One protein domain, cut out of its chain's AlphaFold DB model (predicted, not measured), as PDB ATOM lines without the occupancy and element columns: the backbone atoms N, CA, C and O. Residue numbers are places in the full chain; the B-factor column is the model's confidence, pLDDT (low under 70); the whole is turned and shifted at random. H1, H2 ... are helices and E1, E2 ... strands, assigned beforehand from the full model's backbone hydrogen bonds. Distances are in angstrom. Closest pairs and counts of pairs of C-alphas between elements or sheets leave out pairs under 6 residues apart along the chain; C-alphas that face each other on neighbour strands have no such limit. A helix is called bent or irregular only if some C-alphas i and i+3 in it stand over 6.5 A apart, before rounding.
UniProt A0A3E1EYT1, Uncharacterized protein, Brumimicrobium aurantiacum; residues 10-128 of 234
ATOM      1  N   ILE A  10     132.651 178.600 141.020       89.19
ATOM      2  CA  ILE A  10     131.300 178.070 141.175       89.19
ATOM      3  C   ILE A  10     131.421 176.573 141.484       89.19
ATOM      4  O   ILE A  10     132.171 175.847 140.829       89.19
ATOM      5  N   TYR A  11     130.703 176.134 142.517       88.31
ATOM      6  CA  TYR A  11     130.695 174.752 142.989       88.31
ATOM      7  C   TYR A  11     129.293 174.178 142.832       88.31
ATOM      8  O   TYR A  11     128.384 174.596 143.553       88.31
ATOM      9  N   ASP A  12     129.158 173.233 141.912       85.94
ATOM     10  CA  ASP A  12     127.907 172.556 141.572       85.94
ATOM     11  C   ASP A  12     127.762 171.228 142.350       85.94
ATOM     12  O   ASP A  12     128.549 170.937 143.259       85.94
ATOM     13  N   ASP A  13     126.746 170.432 142.021       76.69
ATOM     14  CA  ASP A  13     126.268 169.261 142.762       76.69
ATOM     15  C   ASP A  13     127.378 168.295 143.218       76.69
ATOM     16  O   ASP A  13     127.447 167.978 144.409       76.69
ATOM     17  N   GLU A  14     128.309 167.884 142.349       79.50
ATOM     18  CA  GLU A  14     129.367 166.917 142.716       79.50
ATOM     19  C   GLU A  14     130.458 167.519 143.626       79.50
ATOM     20  O   GLU A  14     131.241 166.802 144.251       79.50
ATOM     21  N   ALA A  15     130.519 168.848 143.737       83.69
ATOM     22  CA  ALA A  15     131.416 169.563 144.645       83.69
ATOM     23  C   ALA A  15     130.667 170.243 145.805       83.69
ATOM     24  O   ALA A  15     131.276 170.926 146.640       83.69
ATOM     25  N   SER A  16     129.350 170.042 145.893       80.31
ATOM     26  CA  SER A  16     128.494 170.634 146.919       80.31
ATOM     27  C   SER A  16     128.932 170.223 148.328       80.31
ATOM     28  O   SER A  16     128.960 171.073 149.224       80.31
ATOM     29  N   GLU A  17     129.386 168.976 148.495       83.81
ATOM     30  CA  GLU A  17     129.860 168.405 149.762       83.81
ATOM     31  C   GLU A  17     131.231 168.920 150.226       83.81
ATOM     32  O   GLU A  17     131.636 168.635 151.357       83.81
ATOM     33  N   PHE A  18     131.970 169.662 149.391       92.06
ATOM     34  CA  PHE A  18     133.252 170.216 149.823       92.06
ATOM     35  C   PHE A  18     133.034 171.230 150.947       92.06
ATOM     36  O   PHE A  18     132.107 172.046 150.914       92.06
ATOM     37  N   SER A  19     133.908 171.195 151.948       93.31
ATOM     38  CA  SER A  19     133.866 172.148 153.047       93.31
ATOM     39  C   SER A  19     134.109 173.569 152.540       93.31
ATOM     40  O   SER A  19     134.839 173.796 151.574       93.31
ATOM     41  N   GLU A  20     133.530 174.549 153.231       92.12
ATOM     42  CA  GLU A  20     133.652 175.957 152.844       92.12
ATOM     43  C   GLU A  20     135.127 176.404 152.799       92.12
ATOM     44  O   GLU A  20     135.546 177.066 151.853       92.12
ATOM     45  N   SER A  21     135.954 175.956 153.755       92.94
ATOM     46  CA  SER A  21     137.389 176.259 153.756       92.94
ATOM     47  C   SER A  21     138.146 175.583 152.609       92.94
ATOM     48  O   SER A  21     139.118 176.146 152.113       92.94
ATOM     49  N   PHE A  22     137.724 174.395 152.158       94.25
ATOM     50  CA  PHE A  22     138.317 173.758 150.977       94.25
ATOM     51  C   PHE A  22     137.985 174.553 149.711       94.25
ATOM     52  O   PHE A  22     138.891 174.874 148.945       94.25
ATOM     53  N   LYS A  23     136.712 174.933 149.532       94.44
ATOM     54  CA  LYS A  23     136.240 175.744 148.397       94.44
ATOM     55  C   LYS A  23     136.939 177.107 148.333       94.44
ATOM     56  O   LYS A  23     137.368 177.550 147.265       94.44
ATOM     57  N   GLU A  24     137.104 177.755 149.480       93.44
ATOM     58  CA  GLU A  24     137.803 179.035 149.586       93.44
ATOM     59  C   GLU A  24     139.287 178.907 149.217       93.44
ATOM     60  O   GLU A  24     139.774 179.638 148.351       93.44
ATOM     61  N   GLN A  25     140.008 177.950 149.815       94.81
ATOM     62  CA  GLN A  25     141.433 177.760 149.531       94.81
ATOM     63  C   GLN A  25     141.685 177.320 148.087       94.81
ATOM     64  O   GLN A  25     142.631 177.811 147.468       94.81
ATOM     65  N   MET A  26     140.834 176.450 147.537       95.06
ATOM     66  CA  MET A  26     140.902 176.031 146.139       95.06
ATOM     67  C   MET A  26     140.778 177.237 145.209       95.06
ATOM     68  O   MET A  26     141.658 177.456 144.379       95.06
ATOM     69  N   SER A  27     139.750 178.068 145.401       94.06
ATOM     70  CA  SER A  27     139.530 179.259 144.578       94.06
ATOM     71  C   SER A  27     140.721 180.225 144.615       94.06
ATOM     72  O   SER A  27     141.289 180.552 143.567       94.06
ATOM     73  N   ILE A  28     141.163 180.613 145.818       92.81
ATOM     74  CA  ILE A  28     142.232 181.605 146.023       92.81
ATOM     75  C   ILE A  28     143.562 181.121 145.439       92.81
ATOM     76  O   ILE A  28     144.278 181.859 144.755       92.81
ATOM     77  N   GLN A  29     143.943 179.880 145.745       94.19
ATOM     78  CA  GLN A  29     145.246 179.367 145.341       94.19
ATOM     79  C   GLN A  29     145.289 179.068 143.842       94.19
ATOM     80  O   GLN A  29     146.298 179.387 143.204       94.19
ATOM     81  N   LEU A  30     144.216 178.519 143.265       93.56
ATOM     82  CA  LEU A  30     144.147 178.266 141.827       93.56
ATOM     83  C   LEU A  30     144.163 179.567 141.022       93.56
ATOM     84  O   LEU A  30     144.915 179.628 140.051       93.56
ATOM     85  N   GLU A  31     143.461 180.621 141.455       92.12
ATOM     86  CA  GLU A  31     143.531 181.956 140.832       92.12
ATOM     87  C   GLU A  31     144.963 182.498 140.834       92.12
ATOM     88  O   GLU A  31     145.509 182.882 139.798       92.12
ATOM     89  N   LYS A  32     145.625 182.475 141.996       90.12
ATOM     90  CA  LYS A  32     147.005 182.959 142.128       90.12
ATOM     91  C   LYS A  32     147.962 182.200 141.209       90.12
ATOM     92  O   LYS A  32     148.875 182.794 140.627       90.12
ATOM     93  N   ARG A  33     147.783 180.883 141.084       88.81
ATOM     94  CA  ARG A  33     148.568 180.050 140.163       88.81
ATOM     95  C   ARG A  33     148.241 180.400 138.718       88.81
ATOM     96  O   ARG A  33     149.174 180.539 137.934       88.81
ATOM     97  N   PHE A  34     146.972 180.605 138.393       86.56
ATOM     98  CA  PHE A  34     146.506 180.976 137.062       86.56
ATOM     99  C   PHE A  34     147.117 182.303 136.590       86.56
ATOM    100  O   PHE A  34     147.768 182.333 135.546       86.56
ATOM    101  N   ASN A  35     147.063 183.349 137.422       85.38
ATOM    102  CA  ASN A  35     147.725 184.640 137.176       85.38
ATOM    103  C   ASN A  35     149.228 184.461 136.898       85.38
ATOM    104  O   ASN A  35     149.771 184.966 135.913       85.38
ATOM    105  N   LYS A  36     149.912 183.664 137.733       84.62
ATOM    106  CA  LYS A  36     151.348 183.389 137.581       84.62
ATOM    107  C   LYS A  36     151.669 182.620 136.296       84.62
ATOM    108  O   LYS A  36     152.682 182.913 135.662       84.62
ATOM    109  N   PHE A  37     150.847 181.639 135.926       78.88
ATOM    110  CA  PHE A  37     151.025 180.855 134.702       78.88
ATOM    111  C   PHE A  37     150.849 181.716 133.452       78.88
ATOM    112  O   PHE A  37     151.669 181.628 132.537       78.88
ATOM    113  N   LEU A  38     149.831 182.579 133.437       76.38
ATOM    114  CA  LEU A  38     149.542 183.471 132.314       76.38
ATOM    115  C   LEU A  38     150.455 184.703 132.270       76.38
ATOM    116  O   LEU A  38     150.541 185.352 131.231       76.38
ATOM    117  N   LYS A  39     151.184 184.990 133.359       79.75
ATOM    118  CA  LYS A  39     151.987 186.213 133.547       79.75
ATOM    119  C   LYS A  39     151.146 187.484 133.382       79.75
ATOM    120  O   LYS A  39     151.622 188.476 132.835       79.75
ATOM    121  N   ILE A  40     149.899 187.421 133.839       74.88
ATOM    122  CA  ILE A  40     148.942 188.525 133.829       74.88
ATOM    123  C   ILE A  40     148.421 188.659 135.255       74.88
ATOM    124  O   ILE A  40     147.910 187.693 135.826       74.88
ATOM    125  N   ASP A  41     148.586 189.843 135.833       75.19
ATOM    126  CA  ASP A  41     148.017 190.145 137.140       75.19
ATOM    127  C   ASP A  41     146.495 190.269 137.010       75.19
ATOM    128  O   ASP A  41     145.996 190.835 136.045       75.19
ATOM    129  N   ASN A  42     145.755 189.738 137.984       76.56
ATOM    130  CA  ASN A  42     144.292 189.841 138.054       76.56
ATOM    131  C   ASN A  42     143.548 189.335 136.800       76.56
ATOM    132  O   ASN A  42     142.459 189.827 136.484       76.56
ATOM    133  N   VAL A  43     144.104 188.329 136.108       75.31
ATOM    134  CA  VAL A  43     143.590 187.836 134.818       75.31
ATOM    135  C   VAL A  43     142.129 187.410 134.905       75.31
ATOM    136  O   VAL A  43     141.364 187.624 133.973       75.31
ATOM    137  N   VAL A  44     141.736 186.857 136.051       79.38
ATOM    138  CA  VAL A  44     140.381 186.395 136.322       79.38
ATOM    139  C   VAL A  44     139.386 187.551 136.285       79.38
ATOM    140  O   VAL A  44     138.387 187.460 135.583       79.38
ATOM    141  N   SER A  45     139.684 188.667 136.954       75.06
ATOM    142  CA  SER A  45     138.814 189.849 136.937       75.06
ATOM    143  C   SER A  45     138.879 190.641 135.629       75.06
ATOM    144  O   SER A  45     137.868 191.181 135.196       75.06
ATOM    145  N   GLU A  46     140.043 190.710 134.976       71.38
ATOM    146  CA  GLU A  46     140.210 191.492 133.742       71.38
ATOM    147  C   GLU A  46     139.622 190.799 132.511       71.38
ATOM    148  O   GLU A  46     139.232 191.464 131.548       71.38
ATOM    149  N   LYS A  47     139.599 189.464 132.518       70.31
ATOM    150  CA  LYS A  47     139.106 188.632 131.412       70.31
ATOM    151  C   LYS A  47     137.818 187.886 131.751       70.31
ATOM    152  O   LYS A  47     137.325 187.143 130.907       70.31
ATOM    153  N   GLU A  48     137.280 188.116 132.949       75.19
ATOM    154  CA  GLU A  48     136.033 187.525 133.445       75.19
ATOM    155  C   GLU A  48     136.047 185.996 133.339       75.19
ATOM    156  O   GLU A  48     135.135 185.373 132.802       75.19
ATOM    157  N   PHE A  49     137.129 185.390 133.829       82.69
ATOM    158  CA  PHE A  49     137.191 183.941 133.939       82.69
ATOM    159  C   PHE A  49     136.335 183.444 135.095       82.69
ATOM    160  O   PHE A  49     136.299 184.051 136.166       82.69
ATOM    161  N   MET A  50     135.732 182.281 134.896       88.06
ATOM    162  CA  MET A  50     135.036 181.523 135.923       88.06
ATOM    163  C   MET A  50     135.607 180.111 135.994       88.06
ATOM    164  O   MET A  50     135.957 179.518 134.976       88.06
ATOM    165  N   LEU A  51     135.699 179.576 137.204       90.75
ATOM    166  CA  LEU A  51     136.054 178.191 137.479       90.75
ATOM    167  C   LEU A  51     134.786 177.432 137.858       90.75
ATOM    168  O   LEU A  51     134.125 177.798 138.823       90.75
ATOM    169  N   PHE A  52     134.486 176.353 137.156       90.25
ATOM    170  CA  PHE A  52     133.401 175.435 137.474       90.25
ATOM    171  C   PHE A  52     133.970 174.136 138.035       90.25
ATOM    172  O   PHE A  52     134.827 173.482 137.434       90.25
ATOM    173  N   VAL A  53     133.485 173.768 139.217       90.31
ATOM    174  CA  VAL A  53     133.867 172.558 139.947       90.31
ATOM    175  C   VAL A  53     132.592 171.796 140.286       90.31
ATOM    176  O   VAL A  53     131.629 172.398 140.750       90.31
ATOM    177  N   GLY A  54     132.581 170.477 140.108       84.12
ATOM    178  CA  GLY A  54     131.416 169.654 140.452       84.12
ATOM    179  C   GLY A  54     130.471 169.347 139.292       84.12
ATOM    180  O   GLY A  54     129.308 169.037 139.531       84.12
ATOM    181  N   GLN A  55     130.962 169.415 138.053       81.94
ATOM    182  CA  GLN A  55     130.222 168.969 136.871       81.94
ATOM    183  C   GLN A  55     129.879 167.473 136.967       81.94
ATOM    184  O   GLN A  55     130.584 166.712 137.630       81.94
ATOM    185  N   SER A  56     128.834 167.028 136.262       75.44
ATOM    186  CA  SER A  56     128.289 165.661 136.363       75.44
ATOM    187  C   SER A  56     129.278 164.521 136.070       75.44
ATOM    188  O   SER A  56     129.027 163.372 136.425       75.44
ATOM    189  N   ASP A  57     130.382 164.805 135.382       70.25
ATOM    190  CA  ASP A  57     131.444 163.855 135.053       70.25
ATOM    191  C   ASP A  57     132.742 164.106 135.837       70.25
ATOM    192  O   ASP A  57     133.772 163.490 135.536       70.25
ATOM    193  N   MET A  58     132.703 164.964 136.865       80.81
ATOM    194  CA  MET A  58     133.851 165.265 137.711       80.81
ATOM    195  C   MET A  58     134.360 163.984 138.374       80.81
ATOM    196  O   MET A  58     133.730 163.394 139.250       80.81
ATOM    197  N   LYS A  59     135.562 163.559 137.979       80.69
ATOM    198  CA  LYS A  59     136.245 162.417 138.592       80.69
ATOM    199  C   LYS A  59     137.275 162.900 139.589       80.69
ATOM    200  O   LYS A  59     138.307 163.450 139.205       80.69
ATOM    201  N   ILE A  60     137.020 162.614 140.859       88.44
ATOM    202  CA  ILE A  60     138.021 162.775 141.905       88.44
ATOM    203  C   ILE A  60     138.918 161.538 141.920       88.44
ATOM    204  O   ILE A  60     138.439 160.412 142.041       88.44
ATOM    205  N   THR A  61     140.227 161.746 141.800       91.00
ATOM    206  CA  THR A  61     141.224 160.667 141.874       91.00
ATOM    207  C   THR A  61     142.256 160.986 142.943       91.00
ATOM    208  O   THR A  61     142.664 162.134 143.077       91.00
ATOM    209  N   TYR A  62     142.720 159.971 143.670       92.69
ATOM    210  CA  TYR A  62     143.794 160.105 144.652       92.69
ATOM    211  C   TYR A  62     144.977 159.237 144.251       92.69
ATOM    212  O   TYR A  62     144.818 158.042 143.993       92.69
ATOM    213  N   LYS A  63     146.168 159.831 144.155       90.69
ATOM    214  CA  LYS A  63     147.378 159.115 143.747       90.69
ATOM    215  C   LYS A  63     148.635 159.810 144.255       90.69
ATOM    216  O   LYS A  63     148.728 161.030 144.200       90.69
ATOM    217  N   ASP A  64     149.599 159.027 144.738       89.81
ATOM    218  CA  ASP A  64     150.940 159.494 145.126       89.81
ATOM    219  C   ASP A  64     150.940 160.666 146.136       89.81
ATOM    220  O   ASP A  64     151.825 161.517 146.122       89.81
ATOM    221  N   GLY A  65     149.936 160.716 147.023       91.94
ATOM    222  CA  GLY A  65     149.777 161.779 148.027       91.94
ATOM    223  C   GLY A  65     149.060 163.043 147.536       91.94
ATOM    224  O   GLY A  65     149.011 164.034 148.263       91.94
ATOM    225  N   PHE A  66     148.479 163.001 146.337       95.50
ATOM    226  CA  PHE A  66     147.704 164.082 145.736       95.50
ATOM    227  C   PHE A  66     146.248 163.671 145.541       95.50
ATOM    228  O   PHE A  66     145.949 162.501 145.291       95.50
ATOM    229  N   GLY A  67     145.352 164.648 145.634       94.81
ATOM    230  CA  GLY A  67     144.004 164.558 145.091       94.81
ATOM    231  C   GLY A  67     143.921 165.346 143.792       94.81
ATOM    232  O   GLY A  67     144.608 166.354 143.634       94.81
ATOM    233  N   PHE A  68     143.110 164.868 142.858       93.62
ATOM    234  CA  PHE A  68     142.935 165.440 141.529       93.62
ATOM    235  C   PHE A  68     141.454 165.555 141.209       93.62
ATOM    236  O   PHE A  68     140.689 164.650 141.540       93.62
ATOM    237  N   ALA A  69     141.076 166.621 140.514       92.50
ATOM    238  CA  ALA A  69     139.753 166.775 139.927       92.50
ATOM    239  C   ALA A  69     139.872 167.414 138.545       92.50
ATOM    240  O   ALA A  69     140.654 168.348 138.352       92.50
ATOM    241  N   LEU A  70     139.078 166.914 137.598       90.56
ATOM    242  CA  LEU A  70     138.824 167.631 136.355       90.56
ATOM    243  C   LEU A  70     137.875 168.791 136.666       90.56
ATOM    244  O   LEU A  70     136.843 168.587 137.303       90.56
ATOM    245  N   VAL A  71     138.249 169.993 136.251       90.94
ATOM    246  CA  VAL A  71     137.470 171.219 136.435       90.94
ATOM    247  C   VAL A  71     137.409 171.976 135.121       90.94
ATOM    248  O   VAL A  71     138.260 171.791 134.251       90.94
ATOM    249  N   GLU A  72     136.428 172.850 134.977       89.44
ATOM    250  CA  GLU A  72     136.247 173.647 133.769       89.44
ATOM    251  C   GLU A  72     136.586 175.106 134.054       89.44
ATOM    252  O   GLU A  72     136.134 175.684 135.039       89.44
ATOM    253  N   VAL A  73     137.387 175.720 133.187       87.50
ATOM    254  CA  VAL A  73     137.594 177.167 133.189       87.50
ATOM    255  C   VAL A  73     136.874 177.759 131.989       87.50
ATOM    256  O   VAL A  73     137.208 177.452 130.842       87.50
ATOM    257  N   LEU A  74     135.914 178.632 132.272       80.75
ATOM    258  CA  LEU A  74     135.141 179.378 131.288       80.75
ATOM    259  C   LEU A  74     135.672 180.799 131.179       80.75
ATOM    260  O   LEU A  74     135.916 181.462 132.186       80.75
ATOM    261  N   SER A  75     135.835 181.273 129.952       74.88
ATOM    262  CA  SER A  75     136.076 182.690 129.675       74.88
ATOM    263  C   SER A  75     134.779 183.466 129.451       74.88
ATOM    264  O   SER A  75     133.735 182.866 129.208       74.88
ATOM    265  N   SER A  76     134.865 184.801 129.423       62.53
ATOM    266  CA  SER A  76     133.750 185.682 129.029       62.53
ATOM    267  C   SER A  76     133.202 185.430 127.622       62.53
ATOM    268  O   SER A  76     132.062 185.783 127.355       62.53
ATOM    269  N   GLY A  77     133.979 184.821 126.726       57.94
ATOM    270  CA  GLY A  77     133.532 184.434 125.386       57.94
ATOM    271  C   GLY A  77     133.126 182.970 125.323       57.94
ATOM    272  O   GLY A  77     133.534 182.290 124.398       57.94
ATOM    273  N   MET A  78     132.512 182.429 126.383       63.31
ATOM    274  CA  MET A  78     131.993 181.051 126.471       63.31
ATOM    275  C   MET A  78     132.983 179.924 126.111       63.31
ATOM    276  O   MET A  78     132.606 178.752 126.055       63.31
ATOM    277  N   PHE A  79     134.265 180.243 125.909       72.62
ATOM    278  CA  PHE A  79     135.302 179.262 125.663       72.62
ATOM    279  C   PHE A  79     135.526 178.478 126.946       72.62
ATOM    280  O   PHE A  79     135.962 179.034 127.960       72.62
ATOM    281  N   SER A  80     135.215 177.192 126.858       78.31
ATOM    282  CA  SER A  80     135.420 176.201 127.896       78.31
ATOM    283  C   SER A  80     136.732 175.475 127.672       78.31
ATOM    284  O   SER A  80     137.038 175.029 126.563       78.31
ATOM    285  N   ASN A  81     137.505 175.337 128.745       81.94
ATOM    286  CA  ASN A  81     138.638 174.436 128.763       81.94
ATOM    287  C   ASN A  81     138.645 173.599 130.038       81.94
ATOM    288  O   ASN A  81     138.572 174.134 131.144       81.94
ATOM    289  N   TYR A  82     138.796 172.289 129.872       86.38
ATOM    290  CA  TYR A  82     138.896 171.350 130.979       86.38
ATOM    291  C   TYR A  82     140.348 171.222 131.431       86.38
ATOM    292  O   TYR A  82     141.226 170.905 130.629       86.38
ATOM    293  N   LEU A  83     140.591 171.446 132.719       87.38
ATOM    294  CA  LEU A  83     141.907 171.404 133.352       87.38
ATOM    295  C   LEU A  83     141.892 170.426 134.519       87.38
ATOM    296  O   LEU A  83     140.906 170.341 135.251       87.38
ATOM    297  N   THR A  84     143.005 169.742 134.764       90.94
ATOM    298  CA  THR A  84     143.148 168.965 135.997       90.94
ATOM    299  C   THR A  84     143.712 169.854 137.102       90.94
ATOM    300  O   THR A  84     144.875 170.271 137.072       90.94
ATOM    301  N   ALA A  85     142.893 170.126 138.116       93.44
ATOM    302  CA  ALA A  85     143.348 170.703 139.373       93.44
ATOM    303  C   ALA A  85     143.892 169.596 140.284       93.44
ATOM    304  O   ALA A  85     143.362 168.483 140.312       93.44
ATOM    305  N   TYR A  86     144.925 169.911 141.062       94.88
ATOM    306  CA  TYR A  86     145.434 169.043 142.118       94.88
ATOM    307  C   TYR A  86     145.392 169.739 143.476       94.88
ATOM    308  O   TYR A  86     145.486 170.967 143.566       94.88
ATOM    309  N   TRP A  87     145.342 168.939 144.539       96.31
ATOM    310  CA  TRP A  87     145.649 169.369 145.897       96.31
ATOM    311  C   TRP A  87     146.571 168.385 146.609       96.31
ATOM    312  O   TRP A  87     146.604 167.194 146.291       96.31
ATOM    313  N   ARG A  88     147.320 168.881 147.594       95.44
ATOM    314  CA  ARG A  88     148.113 168.064 148.519       95.44
ATOM    315  C   ARG A  88     148.110 168.650 149.925       95.44
ATOM    316  O   ARG A  88     147.991 169.861 150.103       95.44
ATOM    317  N   LEU A  89     148.292 167.777 150.904       93.19
ATOM    318  CA  LEU A  89     148.503 168.116 152.309       93.19
ATOM    319  C   LEU A  89     149.933 167.727 152.704       93.19
ATOM    320  O   LEU A  89     150.549 166.887 152.048       93.19
ATOM    321  N   GLU A  90     150.446 168.300 153.792       87.69
ATOM    322  CA  GLU A  90     151.700 167.831 154.398       87.69
ATOM    323  C   GLU A  90     151.565 166.376 154.882       87.69
ATOM    324  O   GLU A  90     152.412 165.533 154.593       87.69
ATOM    325  N   ASP A  91     150.446 166.065 155.541       87.31
ATOM    326  CA  ASP A  91     150.056 164.699 155.878       87.31
ATOM    327  C   ASP A  91     149.257 164.069 154.728       87.31
ATOM    328  O   ASP A  91     148.029 164.186 154.640       87.31
ATOM    329  N   SER A  92     149.965 163.371 153.841       85.44
ATOM    330  CA  SER A  92     149.372 162.709 152.676       85.44
ATOM    331  C   SER A  92     148.366 161.610 153.033       85.44
ATOM    332  O   SER A  92     147.577 161.219 152.176       85.44
ATOM    333  N   THR A  93     148.350 161.109 154.275       85.12
ATOM    334  CA  THR A  93     147.381 160.080 154.702       85.12
ATOM    335  C   THR A  93     145.954 160.620 154.787       85.12
ATOM    336  O   THR A  93     144.991 159.856 154.754       85.12
ATOM    337  N   ARG A  94     145.801 161.948 154.841       88.25
ATOM    338  CA  ARG A  94     144.509 162.632 154.968       88.25
ATOM    339  C   ARG A  94     143.960 163.146 153.643       88.25
ATOM    340  O   ARG A  94     142.922 163.809 153.652       88.25
ATOM    341  N   ILE A  95     144.616 162.848 152.520       91.12
ATOM    342  CA  ILE A  95     144.302 163.461 151.226       91.12
ATOM    343  C   ILE A  95     142.868 163.190 150.754       91.12
ATOM    344  O   ILE A  95     142.206 164.105 150.268       91.12
ATOM    345  N   GLU A  96     142.355 161.980 150.994       88.94
ATOM    346  CA  GLU A  96     140.976 161.593 150.658       88.94
ATOM    347  C   GLU A  96     139.933 162.340 151.493       88.94
ATOM    348  O   GLU A  96     138.818 162.600 151.048       88.94
ATOM    349  N   SER A  97     140.307 162.716 152.717       91.06
ATOM    350  CA  SER A  97     139.452 163.474 153.633       91.06
ATOM    351  C   SER A  97     139.599 164.989 153.493       91.06
ATOM    352  O   SER A  97     138.862 165.725 154.148       91.06
ATOM    353  N   ALA A  98     140.537 165.463 152.663       90.94
ATOM    354  CA  ALA A  98     140.886 166.879 152.549       90.94
ATOM    355  C   ALA A  98     139.664 167.745 152.215       90.94
ATOM    356  O   ALA A  98     139.468 168.792 152.829       90.94
ATOM    357  N   THR A  99     138.800 167.255 151.321       91.69
ATOM    358  CA  THR A  99     137.568 167.925 150.874       91.69
ATOM    359  C   THR A  99     136.557 168.169 151.995       91.69
ATOM    360  O   THR A  99     135.679 169.010 151.844       91.69
ATOM    361  N   LYS A 100     136.675 167.473 153.134       92.56
ATOM    362  CA  LYS A 100     135.748 167.559 154.276       92.56
ATOM    363  C   LYS A 100     136.324 168.321 155.473       92.56
ATOM    364  O   LYS A 100     135.627 168.508 156.470       92.56
ATOM    365  N   LEU A 101     137.584 168.755 155.416       89.19
ATOM    366  CA  LEU A 101     138.233 169.453 156.529       89.19
ATOM    367  C   LEU A 101     137.663 170.862 156.681       89.19
ATOM    368  O   LEU A 101     137.705 171.650 155.747       89.19
ATOM    369  N   THR A 102     137.137 171.181 157.861       86.81
ATOM    370  CA  THR A 102     136.380 172.419 158.133       86.81
ATOM    371  C   THR A 102     137.243 173.637 158.452       86.81
ATOM    372  O   THR A 102     136.729 174.749 158.541       86.81
ATOM    373  N   SER A 103     138.543 173.433 158.661       87.25
ATOM    374  CA  SER A 103     139.511 174.493 158.918       87.25
ATOM    375  C   SER A 103     140.773 174.189 158.124       87.25
ATOM    376  O   SER A 103     141.632 173.419 158.553       87.25
ATOM    377  N   LEU A 104     140.814 174.744 156.917       88.00
ATOM    378  CA  LEU A 104     141.974 174.748 156.038       88.00
ATOM    379  C   LEU A 104     142.446 176.185 155.854       88.00
ATOM    380  O   LEU A 104     141.643 177.087 155.619       88.00
ATOM    381  N   ASP A 105     143.754 176.372 155.922       87.94
ATOM    382  CA  ASP A 105     144.440 177.602 155.551       87.94
ATOM    383  C   ASP A 105     145.472 177.344 154.443       87.94
ATOM    384  O   ASP A 105     145.777 176.199 154.093       87.94
ATOM    385  N   SER A 106     146.050 178.425 153.919       81.56
ATOM    386  CA  SER A 106     147.026 178.378 152.822       81.56
ATOM    387  C   SER A 106     148.324 177.614 153.120       81.56
ATOM    388  O   SER A 106     149.081 177.332 152.195       81.56
ATOM    389  N   SER A 107     148.612 177.314 154.390       85.88
ATOM    390  CA  SER A 107     149.779 176.527 154.806       85.88
ATOM    391  C   SER A 107     149.455 175.042 154.974       85.88
ATOM    392  O   SER A 107     150.328 174.199 154.788       85.88
ATOM    393  N   SER A 108     148.195 174.721 155.271       89.44
ATOM    394  CA  SER A 108     147.720 173.355 155.506       89.44
ATOM    395  C   SER A 108     147.452 172.558 154.227       89.44
ATOM    396  O   SER A 108     147.568 171.333 154.242       89.44
ATOM    397  N   ILE A 109     147.105 173.237 153.129       94.19
ATOM    398  CA  ILE A 109     146.776 172.631 151.837       94.19
ATOM    399  C   ILE A 109     147.382 173.448 150.699       94.19
ATOM    400  O   ILE A 109     147.306 174.677 150.693       94.19
ATOM    401  N   GLU A 110     147.961 172.764 149.718       95.56
ATOM    402  CA  GLU A 110     148.410 173.376 148.470       95.56
ATOM    403  C   GLU A 110     147.503 172.938 147.326       95.56
ATOM    404  O   GLU A 110     147.339 171.738 147.114       95.56
ATOM    405  N   PHE A 111     147.016 173.903 146.546       96.06
ATOM    406  CA  PHE A 111     146.357 173.668 145.262       96.06
ATOM    407  C   PHE A 111     147.225 174.108 144.080       96.06
ATOM    408  O   PHE A 111     148.012 175.064 144.165       96.06
ATOM    409  N   GLY A 112     147.040 173.451 142.938       93.19
ATOM    410  CA  GLY A 112     147.650 173.867 141.683       93.19
ATOM    411  C   GLY A 112     147.048 173.203 140.451       93.19
ATOM    412  O   GLY A 112     146.087 172.444 140.533       93.19
ATOM    413  N   TRP A 113     147.642 173.522 139.305       89.81
ATOM    414  CA  TRP A 113     147.270 172.999 137.994       89.81
ATOM    415  C   TRP A 113     148.260 171.923 137.563       89.81
ATOM    416  O   TRP A 113     149.473 172.093 137.737       89.81
ATOM    417  N   CYS A 114     147.759 170.834 136.993       87.44
ATOM    418  CA  CYS A 114     148.599 169.863 136.305       87.44
ATOM    419  C   CYS A 114     149.211 170.475 135.028       87.44
ATOM    420  O   CYS A 114     148.840 171.553 134.564       87.44
ATOM    421  N   ALA A 115     150.209 169.791 134.459       73.25
ATOM    422  CA  ALA A 115     150.894 170.229 133.237       73.25
ATOM    423  C   ALA A 115     150.088 169.964 131.945       73.25
ATOM    424  O   ALA A 115     150.645 170.008 130.852       73.25
ATOM    425  N   ASP A 116     148.798 169.661 132.069       69.50
ATOM    426  CA  ASP A 116     147.846 169.465 130.974       69.50
ATOM    427  C   ASP A 116     147.281 170.787 130.426       69.50
ATOM    428  O   ASP A 116     146.522 170.787 129.461       69.50
ATOM    429  N   PHE A 117     147.695 171.923 130.991       68.69
ATOM    430  CA  PHE A 117     147.271 173.250 130.565       68.69
ATOM    431  C   PHE A 117     148.293 173.941 129.647       68.69
ATOM    432  O   PHE A 117     149.398 174.275 130.083       68.69
ATOM    433  N   ASP A 118     147.909 174.232 128.394       70.38
ATOM    434  CA  ASP A 118     148.673 175.118 127.500       70.38
ATOM    435  C   ASP A 118     148.137 176.566 127.564       70.38
ATOM    436  O   ASP A 118     147.123 176.895 126.931       70.38
ATOM    437  N   PRO A 119     148.833 177.479 128.268       68.56
ATOM    438  CA  PRO A 119     148.389 178.858 128.427       68.56
ATOM    439  C   PRO A 119     148.393 179.649 127.113       68.56
ATOM    440  O   PRO A 119     147.659 180.628 126.994       68.56
ATOM    441  N   LYS A 120     149.197 179.260 126.112       67.00
ATOM    442  CA  LYS A 120     149.233 179.957 124.815       67.00
ATOM    443  C   LYS A 120     147.995 179.649 123.988       67.00
ATOM    444  O   LYS A 120     147.452 180.556 123.360       67.00
ATOM    445  N   VAL A 121     147.559 178.389 123.990       65.38
ATOM    446  CA  VAL A 121     146.311 177.978 123.333       65.38
ATOM    447  C   VAL A 121     145.142 178.688 123.998       65.38
ATOM    448  O   VAL A 121     144.337 179.312 123.312       65.38
ATOM    449  N   PHE A 122     145.111 178.681 125.327       66.31
ATOM    450  CA  PHE A 122     144.046 179.303 126.099       66.31
ATOM    451  C   PHE A 122     143.951 180.820 125.869       66.31
ATOM    452  O   PHE A 122     142.893 181.320 125.497       66.31
ATOM    453  N   LEU A 123     145.068 181.556 125.970       68.19
ATOM    454  CA  LEU A 123     145.088 183.011 125.762       68.19
ATOM    455  C   LEU A 123     144.666 183.438 124.352       68.19
ATOM    456  O   LEU A 123     144.067 184.499 124.202       68.19
ATOM    457  N   LYS A 124     144.936 182.620 123.327       65.69
ATOM    458  CA  LYS A 124     144.535 182.918 121.945       65.69
ATOM    459  C   LYS A 124     143.013 183.014 121.781       65.69
ATOM    460  O   LYS A 124     142.559 183.807 120.962       65.69
ATOM    461  N   HIS A 125     142.247 182.242 122.551       59.72
ATOM    462  CA  HIS A 125     140.782 182.206 122.458       59.72
ATOM    463  C   HIS A 125     140.119 183.351 123.240       59.72
ATOM    464  O   HIS A 125     139.006 183.745 122.924       59.72
ATOM    465  N   VAL A 126     140.820 183.940 124.216       59.34
ATOM    466  CA  VAL A 126     140.272 184.989 125.101       59.34
ATOM    467  C   VAL A 126     140.791 186.400 124.826       59.34
ATOM    468  O   VAL A 126     140.295 187.377 125.385       59.34
ATOM    469  N   SER A 127     141.813 186.545 123.981       54.25
ATOM    470  CA  SER A 127     142.455 187.839 123.715       54.25
ATOM    471  C   SER A 127     141.657 188.801 122.815       54.25
ATOM    472  O   SER A 127     142.086 189.941 122.657       54.25
ATOM    473  N   SER A 128     140.514 188.393 122.251       48.78
ATOM    474  CA  SER A 128     139.808 189.119 121.175       48.78
ATOM    475  C   SER A 128     138.437 189.712 121.536       48.78
ATOM    476  O   SER A 128     137.772 190.260 120.660       48.78
TER     477      SER A 128
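What this domain is: This is residues 10 to 128 of the 234 residues of an uncharacterized protein of Brumimicrobium aurantiacum (UniProt A0A3E1EYT1). A strongly twisted sheet of five strands, E1 to E5, curls round one long helix, H1. The short helix H3 packs on the sheet near the first residues of H1, while two more short helices, H2 and H4, sit by the last part of H1. The printed part has 119 residues, with four named helices and five named strands in the order H1 H2 E1 E2 E3 E4 H3 E5 H4, of mixed class. The sheet is branched, its neighbour pairs E1 and E3, E2 and E3, E3 and E4, E4 and E5 antiparallel. The whole is compact, with a radius of gyration of the C-alphas of 14.1 A, yet elongated, spanning 44 by 28 by 24 A.

How they stand to each other: Residues 10 to 11 pair in parallel with residues 52 to 53 of E1, residues 50 to 53. H1, residues 20 to 38, is the hub and is on the sheet; its closest C-alphas to E5, residues 109 to 113, are Leu 30 and Gly 112, 5.6 A apart. H2, residues 43 to 47, touches residues 31 to 35 of H1, the closest C-alphas being Asn 35 and Val 43 at 5.7 A, and is not on the sheet. E2, residues 60 to 63, E3, residues 66 to 74, and E4, residues 80 to 89, form a meander, each the antiparallel neighbour of the one before. E1 and E2 lie on one side of E3, E4 on the other side. N and O pairs within hydrogen-bond range include N 50 and O 74 at 2.8 A for E1 and E3, N 61 and O 68 at 3.0 A for E2 and E3, N 69 and O 85 at 3.0 A for E3 and E4, and N 86 and O 112 at 2.8 A for E4 and E5. H3, residues 92 to 100, is on the sheet at a height of 7.2 A. H4, residues 119 to 126, only grazes the sheet with its residues 122 to 126. Every O i to N i+4 pair is within range in H1 and H2; in H3 it is 1 of 5, with 4 of 6 for O i to N i+3, and in H4 2 of 4.

Where its parts are: H1 runs 27.0 A from C-alpha 20 at (133.652, 175.957, 152.844). E3 is 24.5 A long, E4 28.9 A and E5 13.9 A. H3, 14.5 A, is irregular: C-alphas 93 and 96 are 7.7 A apart. H4 ends with C-alpha 126 at (140.272, 184.989, 125.101).

The domain as a whole: The farthest C-alphas, Thr 93 and Ser 128, are 45.0 A apart. The printed part has no cut and no long link. Mean pLDDT of the printed part is 83.7; residues 76 to 78, 116 to 117 and 119 to 128 are under 70.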